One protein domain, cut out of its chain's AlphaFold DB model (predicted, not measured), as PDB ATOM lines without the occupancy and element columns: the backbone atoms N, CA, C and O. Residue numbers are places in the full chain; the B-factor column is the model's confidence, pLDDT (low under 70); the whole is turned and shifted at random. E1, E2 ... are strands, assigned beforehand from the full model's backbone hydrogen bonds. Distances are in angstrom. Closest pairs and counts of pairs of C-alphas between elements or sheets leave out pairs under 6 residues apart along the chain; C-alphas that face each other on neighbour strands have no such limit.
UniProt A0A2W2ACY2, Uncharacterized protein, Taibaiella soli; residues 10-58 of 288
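What this domain is: This is residues 10 to 58 of the 288 residues of an uncharacterized protein of Taibaiella soli (UniProt A0A2W2ACY2). With little regular structure, three small pieces follow in a row: a loop closed by E1, the hairpin E2 and E3, and the parallel pair E4 and E5. Residues 12 to 17 stick out at one end. The 49 printed residues, with five named strands and no named helix, are all strand by class, with 17 residues in named elements. The whole is only just loose, close to compact, with a radius of gyration of the C-alphas of 12.0 A and spans of 32 by 23 by 17 A.

How they stand to each other: E1, residues 17 to 19, pairs with no named strand and is apart from E2, residues 25 to 28. E2 and E3, residues 31 to 34, form an antiparallel hairpin at 148 degrees; N 26 and O 33 are within hydrogen-bond range, 2.8 A. E4, residues 41 to 43, and E5, residues 55 to 57, are parallel at 8 degrees; N 43 and O 56 are within range, 2.8 A.

Where its parts are: E1 begins at C-alpha 17 (-6.699, 43.268, -1.168). E2 measures 10.2 A, E3 10.3 A. E5 ends at C-alpha 57 (-6.021, 21.276, 11.229).

The domain as a whole: The printed part has no cut. The link E4 to E5 is long, 11 residues. Twenty residues have pLDDT under 70, among them 26 to 33.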
ATOM      1  N   VAL A  10      -5.829  37.943  -2.666       75.81
ATOM      2  CA  VAL A  10      -6.859  37.511  -1.713       75.81
ATOM      3  C   VAL A  10      -7.443  38.742  -1.040       75.81
ATOM      4  O   VAL A  10      -6.766  39.756  -0.910       75.81
ATOM      5  N   VAL A  11      -8.711  38.677  -0.657       77.44
ATOM      6  CA  VAL A  11      -9.391  39.764   0.049       77.44
ATOM      7  C   VAL A  11      -9.571  39.323   1.494       77.44
ATOM      8  O   VAL A  11     -10.074  38.224   1.734       77.44
ATOM      9  N   ASP A  12      -9.111  40.131   2.447       76.44
ATOM     10  CA  ASP A  12      -9.313  39.831   3.864       76.44
ATOM     11  C   ASP A  12     -10.766  40.079   4.302       76.44
ATOM     12  O   ASP A  12     -11.605  40.579   3.550       76.44
ATOM     13  N   ASN A  13     -11.084  39.736   5.551       69.94
ATOM     14  CA  ASN A  13     -12.429  39.906   6.105       69.94
ATOM     15  C   ASN A  13     -12.876  41.376   6.250       69.94
ATOM     16  O   ASN A  13     -14.012  41.618   6.653       69.94
ATOM     17  N   LYS A  14     -12.010  42.346   5.933       83.50
ATOM     18  CA  LYS A  14     -12.309  43.783   5.903       83.50
ATOM     19  C   LYS A  14     -12.378  44.337   4.477       83.50
ATOM     20  O   LYS A  14     -12.527  45.543   4.308       83.50
ATOM     21  N   GLY A  15     -12.285  43.483   3.454       82.50
ATOM     22  CA  GLY A  15     -12.325  43.907   2.056       82.50
ATOM     23  C   GLY A  15     -10.980  44.394   1.508       82.50
ATOM     24  O   GLY A  15     -10.924  44.873   0.376       82.50
ATOM     25  N   THR A  16      -9.887  44.272   2.268       87.12
ATOM     26  CA  THR A  16      -8.561  44.723   1.829       87.12
ATOM     27  C   THR A  16      -7.936  43.686   0.908       87.12
ATOM     28  O   THR A  16      -7.855  42.505   1.245       87.12
ATOM     29  N   VAL A  17      -7.441  44.129  -0.246       83.31
ATOM     30  CA  VAL A  17      -6.699  43.268  -1.168       83.31
ATOM     31  C   VAL A  17      -5.293  43.027  -0.623       83.31
ATOM     32  O   VAL A  17      -4.484  43.948  -0.542       83.31
ATOM     33  N   GLN A  18      -4.986  41.775  -0.306       78.62
ATOM     34  CA  GLN A  18      -3.650  41.306   0.034       78.62
ATOM     35  C   GLN A  18      -3.074  40.473  -1.114       78.62
ATOM     36  O   GLN A  18      -3.781  39.734  -1.807       78.62
ATOM     37  N   TYR A  19      -1.767  40.585  -1.332       77.69
ATOM     38  CA  TYR A  19      -1.068  39.743  -2.296       77.69
ATOM     39  C   TYR A  19      -0.700  38.425  -1.630       77.69
ATOM     40  O   TYR A  19      -0.087  38.405  -0.564       77.69
ATOM     41  N   VAL A  20      -1.065  37.319  -2.267       73.19
ATOM     42  CA  VAL A  20      -0.649  35.996  -1.816       73.19
ATOM     43  C   VAL A  20       0.867  35.896  -1.944       73.19
ATOM     44  O   VAL A  20       1.424  36.169  -3.009       73.19
ATOM     45  N   ASP A  21       1.530  35.453  -0.876       71.50
ATOM     46  CA  ASP A  21       2.952  35.124  -0.914       71.50
ATOM     47  C   ASP A  21       3.180  33.953  -1.878       71.50
ATOM     48  O   ASP A  21       3.010  32.775  -1.547       71.50
ATOM     49  N   THR A  22       3.571  34.300  -3.103       70.88
ATOM     50  CA  THR A  22       3.819  33.339  -4.176       70.88
ATOM     51  C   THR A  22       5.011  32.420  -3.903       70.88
ATOM     52  O   THR A  22       5.193  31.458  -4.644       70.88
ATOM     53  N   SER A  23       5.816  32.650  -2.858       68.75
ATOM     54  CA  SER A  23       6.831  31.687  -2.405       68.75
ATOM     55  C   SER A  23       6.226  30.546  -1.577       68.75
ATOM     56  O   SER A  23       6.780  29.448  -1.549       68.75
ATOM     57  N   LYS A  24       5.051  30.768  -0.976       68.50
ATOM     58  CA  LYS A  24       4.361  29.827  -0.078       68.50
ATOM     59  C   LYS A  24       3.060  29.276  -0.641       68.50
ATOM     60  O   LYS A  24       2.580  28.272  -0.129       68.50
ATOM     61  N   TRP A  25       2.501  29.888  -1.682       73.62
ATOM     62  CA  TRP A  25       1.243  29.461  -2.290       73.62
ATOM     63  C   TRP A  25       1.249  29.663  -3.814       73.62
ATOM     64  O   TRP A  25       1.959  30.520  -4.341       73.62
ATOM     65  N   PHE A  26       0.475  28.865  -4.548       67.94
ATOM     66  CA  PHE A  26       0.198  29.053  -5.976       67.94
ATOM     67  C   PHE A  26      -1.275  28.812  -6.288       67.94
ATOM     68  O   PHE A  26      -1.956  28.092  -5.567       67.94
ATOM     69  N   SER A  27      -1.764  29.398  -7.377       57.59
ATOM     70  CA  SER A  27      -3.102  29.127  -7.904       57.59
ATOM     71  C   SER A  27      -3.036  28.179  -9.092       57.59
ATOM     72  O   SER A  27      -2.190  28.354  -9.972       57.59
ATOM     73  N   LEU A  28      -3.979  27.244  -9.166       56.03
ATOM     74  CA  LEU A  28      -4.269  26.480 -10.378       56.03
ATOM     75  C   LEU A  28      -5.792  26.431 -10.549       56.03
ATOM     76  O   LEU A  28      -6.503  25.903  -9.694       56.03
ATOM     77  N   GLY A  29      -6.299  27.036 -11.627       66.25
ATOM     78  CA  GLY A  29      -7.736  27.289 -11.778       66.25
ATOM     79  C   GLY A  29      -8.276  28.201 -10.667       66.25
ATOM     80  O   GLY A  29      -7.631  29.185 -10.309       66.25
ATOM     81  N   ASN A  30      -9.432  27.843 -10.097       51.12
ATOM     82  CA  ASN A  30     -10.087  28.581  -9.003       51.12
ATOM     83  C   ASN A  30      -9.600  28.167  -7.598       51.12
ATOM     84  O   ASN A  30     -10.227  28.523  -6.603       51.12
ATOM     85  N   ASN A  31      -8.508  27.403  -7.501       44.16
ATOM     86  CA  ASN A  31      -8.027  26.821  -6.249       44.16
ATOM     87  C   ASN A  31      -6.675  27.414  -5.830       44.16
ATOM     88  O   ASN A  31      -5.825  27.713  -6.676       44.16
ATOM     89  N   LEU A  32      -6.461  27.530  -4.516       63.91
ATOM     90  CA  LEU A  32      -5.219  27.995  -3.900       63.91
ATOM     91  C   LEU A  32      -4.490  26.821  -3.222       63.91
ATOM     92  O   LEU A  32      -5.059  26.141  -2.372       63.91
ATOM     93  N   TYR A  33      -3.229  26.595  -3.586       59.72
ATOM     94  CA  TYR A  33      -2.394  25.475  -3.139       59.72
ATOM     95  C   TYR A  33      -1.184  25.976  -2.349       59.72
ATOM     96  O   TYR A  33      -0.576  26.976  -2.728       59.72
ATOM     97  N   ASN A  34      -0.800  25.280  -1.276       70.69
ATOM     98  CA  ASN A  34       0.405  25.584  -0.495       70.69
ATOM     99  C   ASN A  34       1.666  25.021  -1.199       70.69
ATOM    100  O   ASN A  34       1.645  23.895  -1.689       70.69
ATOM    101  N   LYS A  35       2.760  25.796  -1.254       63.31
ATOM    102  CA  LYS A  35       4.070  25.467  -1.858       63.31
ATOM    103  C   LYS A  35       5.071  24.849  -0.872       63.31
ATOM    104  O   LYS A  35       6.276  24.893  -1.134       63.31
ATOM    105  N   ASN A  36       4.660  24.308   0.274       65.25
ATOM    106  CA  ASN A  36       5.643  23.600   1.093       65.25
ATOM    107  C   ASN A  36       6.250  22.436   0.282       65.25
ATOM    108  O   ASN A  36       5.600  21.827  -0.568       65.25
ATOM    109  N   LYS A  37       7.535  22.146   0.514       62.12
ATOM    110  CA  LYS A  37       8.281  21.142  -0.268       62.12
ATOM    111  C   LYS A  37       7.694  19.724  -0.147       62.12
ATOM    112  O   LYS A  37       8.086  18.844  -0.902       62.12
ATOM    113  N   THR A  38       6.771  19.506   0.793       65.88
ATOM    114  CA  THR A  38       6.123  18.223   1.091       65.88
ATOM    115  C   THR A  38       4.724  18.074   0.463       65.88
ATOM    116  O   THR A  38       4.217  16.958   0.356       65.88
ATOM    117  N   GLY A  39       4.099  19.160  -0.009       71.06
ATOM    118  CA  GLY A  39       2.731  19.184  -0.542       71.06
ATOM    119  C   GLY A  39       1.633  18.984   0.514       71.06
ATOM    120  O   GLY A  39       0.618  18.351   0.220       71.06
ATOM    121  N   ASN A  40       1.850  19.454   1.742       79.06
ATOM    122  CA  ASN A  40       0.917  19.361   2.869       79.06
ATOM    123  C   ASN A  40       0.222  20.711   3.146       79.06
ATOM    124  O   ASN A  40       0.810  21.770   2.944       79.06
ATOM    125  N   ILE A  41      -0.996  20.694   3.679       80.56
ATOM    126  CA  ILE A  41      -1.762  21.885   4.071       80.56
ATOM    127  C   ILE A  41      -1.857  21.933   5.597       80.56
ATOM    128  O   ILE A  41      -2.288  20.969   6.222       80.56
ATOM    129  N   GLY A  42      -1.475  23.060   6.192       76.75
ATOM    130  CA  GLY A  42      -1.664  23.342   7.613       76.75
ATOM    131  C   GLY A  42      -2.670  24.471   7.820       76.75
ATOM    132  O   GLY A  42      -2.545  25.516   7.184       76.75
ATOM    133  N   ILE A  43      -3.640  24.279   8.711       82.25
ATOM    134  CA  ILE A  43      -4.607  25.291   9.150       82.25
ATOM    135  C   ILE A  43      -4.452  25.449  10.664       82.25
ATOM    136  O   ILE A  43      -4.521  24.461  11.390       82.25
ATOM    137  N   GLY A  44      -4.218  26.678  11.135       74.94
ATOM    138  CA  GLY A  44      -4.088  26.981  12.569       74.94
ATOM    139  C   GLY A  44      -2.817  26.439  13.246       74.94
ATOM    140  O   GLY A  44      -2.792  26.278  14.462       74.94
ATOM    141  N   LEU A  45      -1.766  26.143  12.470       69.50
ATOM    142  CA  LEU A  45      -0.446  25.777  12.998       69.50
ATOM    143  C   LEU A  45       0.386  27.015  13.346       69.50
ATOM    144  O   LEU A  45       0.303  28.032  12.656       69.50
ATOM    145  N   ASP A  46       1.239  26.890  14.366       66.94
ATOM    146  CA  ASP A  46       2.326  27.844  14.583       66.94
ATOM    147  C   ASP A  46       3.316  27.790  13.405       66.94
ATOM    148  O   ASP A  46       3.591  26.735  12.832       66.94
ATOM    149  N   THR A  47       3.867  28.947  13.053       62.66
ATOM    150  CA  THR A  47       4.814  29.170  11.951       62.66
ATOM    151  C   THR A  47       6.106  28.355  12.056       62.66
ATOM    152  O   THR A  47       6.798  28.192  11.051       62.66
ATOM    153  N   SER A  48       6.415  27.822  13.241       63.81
ATOM    154  CA  SER A  48       7.560  26.948  13.505       63.81
ATOM    155  C   SER A  48       7.291  25.459  13.217       63.81
ATOM    156  O   SER A  48       8.233  24.666  13.161       63.81
ATOM    157  N   VAL A  49       6.029  25.061  12.996       65.81
ATOM    158  CA  VAL A  49       5.614  23.655  12.879       65.81
ATOM    159  C   VAL A  49       5.347  23.273  11.423       65.81
ATOM    160  O   VAL A  49       4.488  23.840  10.746       65.81
ATOM    161  N   ILE A  50       6.052  22.249  10.939       72.19
ATOM    162  CA  ILE A  50       5.812  21.670   9.612       72.19
ATOM    163  C   ILE A  50       4.610  20.712   9.705       72.19
ATOM    164  O   ILE A  50       4.620  19.828  10.564       72.19
ATOM    165  N   PRO A  51       3.591  20.826   8.830       76.56
ATOM    166  CA  PRO A  51       2.475  19.886   8.820       76.56
ATOM    167  C   PRO A  51       2.963  18.447   8.590       76.56
ATOM    168  O   PRO A  51       3.583  18.153   7.563       76.56
ATOM    169  N   SER A  52       2.648  17.549   9.521       79.31
ATOM    170  CA  SER A  52       3.047  16.133   9.491       79.31
ATOM    171  C   SER A  52       2.166  15.250   8.596       79.31
ATOM    172  O   SER A  52       2.539  14.119   8.298       79.31
ATOM    173  N   ALA A  53       1.026  15.760   8.124       82.94
ATOM    174  CA  ALA A  53       0.099  15.062   7.235       82.94
ATOM    175  C   ALA A  53      -0.353  15.967   6.080       82.94
ATOM    176  O   ALA A  53      -0.181  17.185   6.130       82.94
ATOM    177  N   ARG A  54      -0.970  15.376   5.044       83.19
ATOM    178  CA  ARG A  54      -1.472  16.100   3.857       83.19
ATOM    179  C   ARG A  54      -2.414  17.249   4.205       83.19
ATOM    180  O   ARG A  54      -2.365  18.282   3.546       83.19
ATOM    181  N   LEU A  55      -3.232  17.074   5.235       86.50
ATOM    182  CA  LEU A  55      -4.029  18.125   5.844       86.50
ATOM    183  C   LEU A  55      -3.865  18.022   7.357       86.50
ATOM    184  O   LEU A  55      -4.160  16.984   7.943       86.50
ATOM    185  N   VAL A  56      -3.413  19.104   7.976       82.25
ATOM    186  CA  VAL A  56      -3.352  19.261   9.426       82.25
ATOM    187  C   VAL A  56      -4.215  20.452   9.789       82.25
ATOM    188  O   VAL A  56      -3.970  21.565   9.326       82.25
ATOM    189  N   VAL A  57      -5.217  20.217  10.627       87.25
ATOM    190  CA  VAL A  57      -6.021  21.276  11.229       87.25
ATOM    191  C   VAL A  57      -5.719  21.269  12.717       87.25
ATOM    192  O   VAL A  57      -5.929  20.264  13.390       87.25
ATOM    193  N   SER A  58      -5.166  22.368  13.210       82.62
ATOM    194  CA  SER A  58      -4.723  22.525  14.589       82.62
ATOM    195  C   SER A  58      -5.351  23.769  15.196       82.62
ATOM    196  O   SER A  58      -5.657  24.738  14.508       82.62
TER     197      SER A  58